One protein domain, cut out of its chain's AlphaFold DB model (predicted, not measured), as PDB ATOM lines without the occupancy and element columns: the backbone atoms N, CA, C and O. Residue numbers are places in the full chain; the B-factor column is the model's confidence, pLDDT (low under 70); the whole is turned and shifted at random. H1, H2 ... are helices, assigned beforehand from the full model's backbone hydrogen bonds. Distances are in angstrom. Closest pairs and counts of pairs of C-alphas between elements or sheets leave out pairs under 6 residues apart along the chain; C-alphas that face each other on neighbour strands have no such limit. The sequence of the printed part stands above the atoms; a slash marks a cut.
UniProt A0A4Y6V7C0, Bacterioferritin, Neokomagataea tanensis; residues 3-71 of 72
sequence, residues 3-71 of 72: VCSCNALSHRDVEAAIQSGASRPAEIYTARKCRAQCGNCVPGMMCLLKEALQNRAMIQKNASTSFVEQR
ATOM      1  N   VAL A   3      -5.661 101.537 102.523       97.88
ATOM      2  CA  VAL A   3      -6.498 102.527 103.215       97.88
ATOM      3  C   VAL A   3      -7.140 103.478 102.207       97.88
ATOM      4  O   VAL A   3      -8.297 103.849 102.373       97.88
ATOM      5  N   CYS A   4      -6.423 103.860 101.144       98.44
ATOM      6  CA  CYS A   4      -6.926 104.749 100.097       98.44
ATOM      7  C   CYS A   4      -6.650 104.168  98.708       98.44
ATOM      8  O   CYS A   4      -5.503 104.165  98.270       98.44
ATOM      9  N   SER A   5      -7.691 103.736  97.992       98.19
ATOM     10  CA  SER A   5      -7.545 103.215  96.622       98.19
ATOM     11  C   SER A   5      -7.194 104.313  95.614       98.19
ATOM     12  O   SER A   5      -6.340 104.111  94.763       98.19
ATOM     13  N   CYS A   6      -7.792 105.498  95.767       98.50
ATOM     14  CA  CYS A   6      -7.550 106.692  94.949       98.50
ATOM     15  C   CYS A   6      -6.069 107.077  94.824       98.50
ATOM     16  O   CYS A   6      -5.582 107.376  93.741       98.50
ATOM     17  N   ASN A   7      -5.357 107.055  95.950       98.19
ATOM     18  CA  ASN A   7      -3.957 107.470  96.038       98.19
ATOM     19  C   ASN A   7      -3.010 106.291  96.321       98.19
ATOM     20  O   ASN A   7      -1.864 106.518  96.700       98.19
ATOM     21  N   ALA A   8      -3.503 105.050  96.210       97.69
ATOM     22  CA  ALA A   8      -2.776 103.822  96.535       97.69
ATOM     23  C   ALA A   8      -2.039 103.865  97.893       97.69
ATOM     24  O   ALA A   8      -0.899 103.421  98.012       97.69
ATOM     25  N   LEU A   9      -2.683 104.406  98.935       98.38
ATOM     26  CA  LEU A   9      -2.092 104.473 100.275       98.38
ATOM     27  C   LEU A   9      -2.388 103.193 101.045       98.38
ATOM     28  O   LEU A   9      -3.552 102.832 101.248       98.38
ATOM     29  N   SER A  10      -1.340 102.539 101.526       98.06
ATOM     30  CA  SER A  10      -1.429 101.427 102.460       98.06
ATOM     31  C   SER A  10      -1.494 101.913 103.909       98.06
ATOM     32  O   SER A  10      -1.178 103.057 104.233       98.06
ATOM     33  N   HIS A  11      -1.854 101.012 104.818       97.94
ATOM     34  CA  HIS A  11      -1.756 101.256 106.257       97.94
ATOM     35  C   HIS A  11      -0.335 101.658 106.682       97.94
ATOM     36  O   HIS A  11      -0.186 102.533 107.525       97.94
ATOM     37  N   ARG A  12       0.706 101.098 106.046       98.00
ATOM     38  CA  ARG A  12       2.102 101.460 106.335       98.00
ATOM     39  C   ARG A  12       2.429 102.889 105.907       98.00
ATOM     40  O   ARG A  12       3.181 103.558 106.600       98.00
ATOM     41  N   ASP A  13       1.855 103.366 104.804       98.25
ATOM     42  CA  ASP A  13       2.046 104.754 104.362       98.25
ATOM     43  C   ASP A  13       1.409 105.746 105.339       98.25
ATOM     44  O   ASP A  13       1.986 106.795 105.622       98.25
ATOM     45  N   VAL A  14       0.226 105.403 105.861       98.19
ATOM     46  CA  VAL A  14      -0.458 106.201 106.885       98.19
ATOM     47  C   VAL A  14       0.348 106.209 108.181       98.19
ATOM     48  O   VAL A  14       0.619 107.280 108.712       98.19
ATOM     49  N   GLU A  15       0.790 105.042 108.646       97.69
ATOM     50  CA  GLU A  15       1.605 104.906 109.855       97.69
ATOM     51  C   GLU A  15       2.926 105.683 109.746       97.69
ATOM     52  O   GLU A  15       3.276 106.439 110.646       97.69
ATOM     53  N   ALA A  16       3.623 105.595 108.609       98.19
ATOM     54  CA  ALA A  16       4.846 106.359 108.374       98.19
ATOM     55  C   ALA A  16       4.601 107.880 108.427       98.19
ATOM     56  O   ALA A  16       5.383 108.616 109.028       98.19
ATOM     57  N   ALA A  17       3.491 108.361 107.850       98.25
ATOM     58  CA  ALA A  17       3.119 109.772 107.939       98.25
ATOM     59  C   ALA A  17       2.828 110.188 109.391       98.25
ATOM     60  O   ALA A  17       3.293 111.236 109.844       98.25
ATOM     61  N   ILE A  18       2.116 109.350 110.150       98.19
ATOM     62  CA  ILE A  18       1.849 109.574 111.573       98.19
ATOM     63  C   ILE A  18       3.161 109.655 112.348       98.19
ATOM     64  O   ILE A  18       3.366 110.623 113.080       98.19
ATOM     65  N   GLN A  19       4.074 108.700 112.163       96.81
ATOM     66  CA  GLN A  19       5.399 108.678 112.799       96.81
ATOM     67  C   GLN A  19       6.221 109.928 112.476       96.81
ATOM     68  O   GLN A  19       6.912 110.439 113.352       96.81
ATOM     69  N   SER A  20       6.072 110.478 111.267       96.81
ATOM     70  CA  SER A  20       6.693 111.749 110.868       96.81
ATOM     71  C   SER A  20       6.027 113.006 111.450       96.81
ATOM     72  O   SER A  20       6.511 114.111 111.227       96.81
ATOM     73  N   GLY A  21       4.933 112.855 112.203       96.44
ATOM     74  CA  GLY A  21       4.270 113.941 112.928       96.44
ATOM     75  C   GLY A  21       2.863 114.281 112.441       96.44
ATOM     76  O   GLY A  21       2.253 115.189 113.000       96.44
ATOM     77  N   ALA A  22       2.311 113.563 111.456       98.12
ATOM     78  CA  ALA A  22       0.942 113.811 111.019       98.12
ATOM     79  C   ALA A  22      -0.061 113.572 112.163       98.12
ATOM     80  O   ALA A  22      -0.024 112.566 112.874       98.12
ATOM     81  N   SER A  23      -0.976 114.518 112.301       97.56
ATOM     82  CA  SER A  23      -2.055 114.590 113.282       97.56
ATOM     83  C   SER A  23      -3.435 114.703 112.619       97.56
ATOM     84  O   SER A  23      -4.460 114.516 113.278       97.56
ATOM     85  N   ARG A  24      -3.488 114.985 111.306       98.12
ATOM     86  CA  ARG A  24      -4.728 115.133 110.520       98.12
ATOM     87  C   ARG A  24      -4.584 114.512 109.117       98.12
ATOM     88  O   ARG A  24      -3.486 114.508 108.567       98.12
ATOM     89  N   PRO A  25      -5.674 114.066 108.453       98.25
ATOM     90  CA  PRO A  25      -5.594 113.454 107.119       98.25
ATOM     91  C   PRO A  25      -4.945 114.327 106.040       98.25
ATOM     92  O   PRO A  25      -4.249 113.813 105.171       98.25
ATOM     93  N   ALA A  26      -5.123 115.650 106.107       98.19
ATOM     94  CA  ALA A  26      -4.473 116.589 105.191       98.19
ATOM     95  C   ALA A  26      -2.936 116.485 105.222       98.19
ATOM     96  O   ALA A  26      -2.277 116.600 104.186       98.19
ATOM     97  N   GLU A  27      -2.368 116.214 106.396       98.56
ATOM     98  CA  GLU A  27      -0.927 116.060 106.591       98.56
ATOM     99  C   GLU A  27      -0.446 114.709 106.054       98.56
ATOM    100  O   GLU A  27       0.628 114.643 105.467       98.56
ATOM    101  N   ILE A  28      -1.273 113.660 106.134       98.44
ATOM    102  CA  ILE A  28      -0.996 112.364 105.491       98.44
ATOM    103  C   ILE A  28      -0.911 112.536 103.970       98.44
ATOM    104  O   ILE A  28       0.053 112.086 103.349       98.44
ATOM    105  N   TYR A  29      -1.884 113.220 103.358       98.44
ATOM    106  CA  TYR A  29      -1.845 113.486 101.917       98.44
ATOM    107  C   TYR A  29      -0.621 114.322 101.528       98.44
ATOM    108  O   TYR A  29       0.062 114.001 100.555       98.44
ATOM    109  N   THR A  30      -0.297 115.350 102.317       98.12
ATOM    110  CA  THR A  30       0.886 116.197 102.101       98.12
ATOM    111  C   THR A  30       2.184 115.391 102.181       98.12
ATOM    112  O   THR A  30       2.997 115.461 101.260       98.12
ATOM    113  N   ALA A  31       2.352 114.559 103.214       97.50
ATOM    114  CA  ALA A  31       3.523 113.699 103.395       97.50
ATOM    115  C   ALA A  31       3.710 112.709 102.232       97.50
ATOM    116  O   ALA A  31       4.834 112.375 101.855       97.50
ATOM    117  N   ARG A  32       2.604 112.270 101.621       96.94
ATOM    118  CA  ARG A  32       2.589 111.360 100.468       96.94
ATOM    119  C   ARG A  32       2.529 112.071  99.116       96.94
ATOM    120  O   ARG A  32       2.404 111.403  98.093       96.94
ATOM    121  N   LYS A  33       2.658 113.404  99.102       97.44
ATOM    122  CA  LYS A  33       2.647 114.255  97.900       97.44
ATOM    123  C   LYS A  33       1.401 114.057  97.028       97.44
ATOM    124  O   LYS A  33       1.471 114.147  95.806       97.44
ATOM    125  N   CYS A  34       0.253 113.810  97.653       97.31
ATOM    126  CA  CYS A  34      -1.022 113.634  96.970       97.31
ATOM    127  C   CYS A  34      -2.097 114.583  97.527       97.31
ATOM    128  O   CYS A  34      -1.830 115.462  98.354       97.31
ATOM    129  N   ARG A  35      -3.320 114.466  97.008       97.56
ATOM    130  CA  ARG A  35      -4.489 115.252  97.424       97.56
ATOM    131  C   ARG A  35      -5.659 114.307  97.684       97.56
ATOM    132  O   ARG A  35      -5.715 113.204  97.142       97.56
ATOM    133  N   ALA A  36      -6.608 114.742  98.507       97.44
ATOM    134  CA  ALA A  36      -7.861 114.018  98.672       97.44
ATOM    135  C   ALA A  36      -8.616 113.946  97.330       97.44
ATOM    136  O   ALA A  36      -8.641 114.922  96.586       97.44
ATOM    137  N   GLN A  37      -9.224 112.790  97.044       98.00
ATOM    138  CA  GLN A  37     -10.100 112.588  95.883       98.00
ATOM    139  C   GLN A  37     -11.541 112.330  96.343       98.00
ATOM    140  O   GLN A  37     -12.315 113.269  96.462       98.00
ATOM    141  N   CYS A  38     -11.899 111.082  96.671       98.19
ATOM    142  CA  CYS A  38     -13.267 110.728  97.079       98.19
ATOM    143  C   CYS A  38     -13.534 110.821  98.592       98.19
ATOM    144  O   CYS A  38     -14.680 110.805  99.015       98.19
ATOM    145  N   GLY A  39     -12.489 110.864  99.428       97.31
ATOM    146  CA  GLY A  39     -12.625 110.982 100.887       97.31
ATOM    147  C   GLY A  39     -13.016 109.702 101.643       97.31
ATOM    148  O   GLY A  39     -12.921 109.691 102.866       97.31
ATOM    149  N   ASN A  40     -13.342 108.592 100.972       98.31
ATOM    150  CA  ASN A  40     -13.782 107.344 101.630       98.31
ATOM    151  C   ASN A  40     -12.764 106.745 102.620       98.31
ATOM    152  O   ASN A  40     -13.122 105.994 103.519       98.31
ATOM    153  N   CYS A  41     -11.486 107.086 102.469       98.25
ATOM    154  CA  CYS A  41     -10.414 106.656 103.366       98.25
ATOM    155  C   CYS A  41     -10.330 107.454 104.679       98.25
ATOM    156  O   CYS A  41      -9.638 107.027 105.605       98.25
ATOM    157  N   VAL A  42     -11.025 108.594 104.787       98.25
ATOM    158  CA  VAL A  42     -10.916 109.515 105.929       98.25
ATOM    159  C   VAL A  42     -11.314 108.863 107.259       98.25
ATOM    160  O   VAL A  42     -10.533 109.000 108.199       98.25
ATOM    161  N   PRO A  43     -12.430 108.111 107.383       98.19
ATOM    162  CA  PRO A  43     -12.762 107.435 108.641       98.19
ATOM    163  C   PRO A  43     -11.673 106.452 109.093       98.19
ATOM    164  O   PRO A  43     -11.302 106.432 110.265       98.19
ATOM    165  N   GLY A  44     -11.099 105.692 108.150       96.94
ATOM    166  CA  GLY A  44      -9.998 104.766 108.424       96.94
ATOM    167  C   GLY A  44      -8.722 105.484 108.867       96.94
ATOM    168  O   GLY A  44      -8.109 105.093 109.857       96.94
ATOM    169  N   MET A  45      -8.351 106.579 108.194       98.00
ATOM    170  CA  MET A  45      -7.219 107.419 108.608       98.00
ATOM    171  C   MET A  45      -7.426 108.023 109.999       98.00
ATOM    172  O   MET A  45      -6.486 108.056 110.788       98.00
ATOM    173  N   MET A  46      -8.641 108.483 110.315       98.19
ATOM    174  CA  MET A  46      -8.954 109.056 111.626       98.19
ATOM    175  C   MET A  46      -8.866 108.029 112.751       98.19
ATOM    176  O   MET A  46      -8.410 108.376 113.837       98.19
ATOM    177  N   CYS A  47      -9.262 106.778 112.498       97.81
ATOM    178  CA  CYS A  47      -9.097 105.691 113.461       97.81
ATOM    179  C   CYS A  47      -7.616 105.519 113.842       97.81
ATOM    180  O   CYS A  47      -7.266 105.622 115.015       97.81
ATOM    181  N   LEU A  48      -6.746 105.394 112.833       97.81
ATOM    182  CA  LEU A  48      -5.299 105.232 113.014       97.81
ATOM    183  C   LEU A  48      -4.658 106.438 113.711       97.81
ATOM    184  O   LEU A  48      -3.862 106.288 114.634       97.81
ATOM    185  N   LEU A  49      -5.040 107.651 113.304       98.12
ATOM    186  CA  LEU A  49      -4.575 108.885 113.937       98.12
ATOM    187  C   LEU A  49      -4.964 108.950 115.412       98.12
ATOM    188  O   LEU A  49      -4.132 109.277 116.256       98.12
ATOM    189  N   LYS A  50      -6.224 108.644 115.731       97.81
ATOM    190  CA  LYS A  50      -6.726 108.695 117.104       97.81
ATOM    191  C   LYS A  50      -5.980 107.707 117.992       97.81
ATOM    192  O   LYS A  50      -5.534 108.104 119.065       97.81
ATOM    193  N   GLU A  51      -5.811 106.472 117.528       97.19
ATOM    194  CA  GLU A  51      -5.051 105.442 118.236       97.19
ATOM    195  C   GLU A  51      -3.611 105.905 118.506       97.19
ATOM    196  O   GLU A  51      -3.161 105.917 119.652       97.19
ATOM    197  N   ALA A  52      -2.916 106.407 117.484       96.69
ATOM    198  CA  ALA A  52      -1.546 106.883 117.635       96.69
ATOM    199  C   ALA A  52      -1.419 108.080 118.596       96.69
ATOM    200  O   ALA A  52      -0.492 108.133 119.408       96.69
ATOM    201  N   LEU A  53      -2.343 109.044 118.538       94.81
ATOM    202  CA  LEU A  53      -2.347 110.210 119.429       94.81
ATOM    203  C   LEU A  53      -2.646 109.819 120.882       94.81
ATOM    204  O   LEU A  53      -2.015 110.346 121.799       94.81
ATOM    205  N   GLN A  54      -3.565 108.878 121.098       96.44
ATOM    206  CA  GLN A  54      -3.859 108.339 122.425       96.44
ATOM    207  C   GLN A  54      -2.653 107.594 123.001       96.44
ATOM    208  O   GLN A  54      -2.274 107.849 124.146       96.44
ATOM    209  N   ASN A  55      -1.995 106.758 122.193       96.00
ATOM    210  CA  ASN A  55      -0.791 106.033 122.594       96.00
ATOM    211  C   ASN A  55       0.341 106.997 122.978       96.00
ATOM    212  O   ASN A  55       0.961 106.837 124.028       96.00
ATOM    213  N   ARG A  56       0.565 108.058 122.189       93.62
ATOM    214  CA  ARG A  56       1.539 109.114 122.520       93.62
ATOM    215  C   ARG A  56       1.220 109.802 123.842       93.62
ATOM    216  O   ARG A  56       2.110 109.945 124.675       93.62
ATOM    217  N   ALA A  57      -0.036 110.194 124.051       91.88
ATOM    218  CA  ALA A  57      -0.459 110.844 125.286       91.88
ATOM    219  C   ALA A  57      -0.292 109.926 126.511       91.88
ATOM    220  O   ALA A  57       0.098 110.392 127.580       91.88
ATOM    221  N   MET A  58      -0.554 108.623 126.366       93.31
ATOM    222  CA  MET A  58      -0.349 107.638 127.432       93.31
ATOM    223  C   MET A  58       1.136 107.478 127.777       93.31
ATOM    224  O   MET A  58       1.498 107.553 128.949       93.31
ATOM    225  N   ILE A  59       2.000 107.327 126.767       91.12
ATOM    226  CA  ILE A  59       3.456 107.219 126.958       91.12
ATOM    227  C   ILE A  59       4.000 108.466 127.667       91.12
ATOM    228  O   ILE A  59       4.766 108.344 128.620       91.12
ATOM    229  N   GLN A  60       3.565 109.660 127.253       88.38
ATOM    230  CA  GLN A  60       3.971 110.924 127.874       88.38
ATOM    231  C   GLN A  60       3.568 111.001 129.353       88.38
ATOM    232  O   GLN A  60       4.398 111.349 130.190       88.38
ATOM    233  N   LYS A  61       2.328 110.623 129.693       87.56
ATOM    234  CA  LYS A  61       1.860 110.587 131.089       87.56
ATOM    235  C   LYS A  61       2.669 109.607 131.936       87.56
ATOM    236  O   LYS A  61       3.127 109.975 133.012       87.56
ATOM    237  N   ASN A  62       2.893 108.393 131.432       87.00
ATOM    238  CA  ASN A  62       3.639 107.366 132.157       87.00
ATOM    239  C   ASN A  62       5.096 107.778 132.407       87.00
ATOM    240  O   ASN A  62       5.621 107.525 133.491       87.00
ATOM    241  N   ALA A  63       5.733 108.446 131.441       81.62
ATOM    242  CA  ALA A  63       7.085 108.981 131.596       81.62
ATOM    243  C   ALA A  63       7.164 110.073 132.680       81.62
ATOM    244  O   ALA A  63       8.153 110.158 133.402       81.62
ATOM    245  N   SER A  64       6.121 110.897 132.828       74.06
ATOM    246  CA  SER A  64       6.057 111.906 133.893       74.06
ATOM    247  C   SER A  64       5.806 111.298 135.278       74.06
ATOM    248  O   SER A  64       6.418 111.742 136.246       74.06
ATOM    249  N   THR A  65       4.958 110.270 135.386       69.44
ATOM    250  CA  THR A  65       4.660 109.605 136.670       69.44
ATOM    251  C   THR A  65       5.860 108.829 137.213       69.44
ATOM    252  O   THR A  65       6.190 108.944 138.391       69.44
ATOM    253  N   SER A  66       6.576 108.107 136.345       63.19
ATOM    254  CA  SER A  66       7.723 107.280 136.752       63.19
ATOM    255  C   SER A  66       8.905 108.087 137.309       63.19
ATOM    256  O   SER A  66       9.665 107.570 138.124       63.19
ATOM    257  N   PHE A  67       9.033 109.370 136.956       59.09
ATOM    258  CA  PHE A  67      10.022 110.266 137.566       59.09
ATOM    259  C   PHE A  67       9.629 110.743 138.978       59.09
ATOM    260  O   PHE A  67      10.506 111.017 139.798       59.09
ATOM    261  N   VAL A  68       8.328 110.848 139.274       62.66
ATOM    262  CA  VAL A  68       7.830 111.231 140.607       62.66
ATOM    263  C   VAL A  68       7.955 110.061 141.588       62.66
ATOM    264  O   VAL A  68       8.424 110.269 142.702       62.66
ATOM    265  N   GLU A  69       7.623 108.833 141.171       57.97
ATOM    266  CA  GLU A  69       7.740 107.631 142.021       57.97
ATOM    267  C   GLU A  69       9.187 107.253 142.369       57.97
ATOM    268  O   GLU A  69       9.428 106.737 143.450       57.97
ATOM    269  N   GLN A  70      10.172 107.534 141.510       59.47
ATOM    270  CA  GLN A  70      11.585 107.218 141.795       59.47
ATOM    271  C   GLN A  70      12.267 108.199 142.770       59.47
ATOM    272  O   GLN A  70      13.431 108.005 143.118       59.47
ATOM    273  N   ARG A  71      11.582 109.274 143.178       57.53
ATOM    274  CA  ARG A  71      12.099 110.310 144.091       57.53
ATOM    275  C   ARG A  71      11.403 110.343 145.459       57.53
ATOM    276  O   ARG A  71      11.787 111.181 146.276       57.53
TER     277      ARG A  71
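This is residues 3 to 71 of the 72 residues of the protein "Bacterioferritin" of Neokomagataea tanensis (UniProt A0A4Y6V7C0). What is the shape? The first part of one long helix, H3, packs on two short crossed helices, H1 and H2, in a compact head with loops, and residues 54 to 71 stick out as an arm. What makes it up? The printed part has 69 residues, with H1, H2 and H3 in that order and no named strand: all helix. It is loose, with a radius of gyration of the C-alphas of 15.2 A, and spans 53 by 19 by 16 A.

What touches the longest helix? H3, residues 42 to 69, touches H1, residues 11 to 19, with residues 45 to 52 alone, at a steep tilt of 42 degrees, the same way; the closest C-alphas, of Ile 18 and Leu 49, are 6.9 A apart. With residues 42 to 46 alone it only just touches H2, residues 25 to 31, with 3 pairs of C-alphas within 8 A, the closest being Pro 25 and Met 45 at 6.4 A; the lines are about perpendicular, 86 degrees. How do H1 and H2 stand? They touch, about perpendicular at 85 degrees, closest at the C-alphas of Ala 17 and Ile 28, 5.4 A. Are the backbones helical? Each O i to N i+4 pair is within hydrogen-bond range in H1 and H2, and 22 of 24 in H3.

Where does H3 run? From C-alpha 42 at (-10.916, 109.515, 105.929) to C-alpha 69 at (7.740, 107.631, 142.021), 40.7 A. How long are the others? H1 begins at C-alpha 11, (-1.756, 101.256, 106.257), and measures 12.2 A; H2 measures 9.9 A.

How large is it? The C-alphas farthest apart, of Cys 38 and Arg 71, are 53.4 A apart. Are there cuts or long links? The printed part has no cut; the link H1 to H2 is tight and H2 to H3 short. Where is confidence low? Residues 65 to 71 have pLDDT under 70.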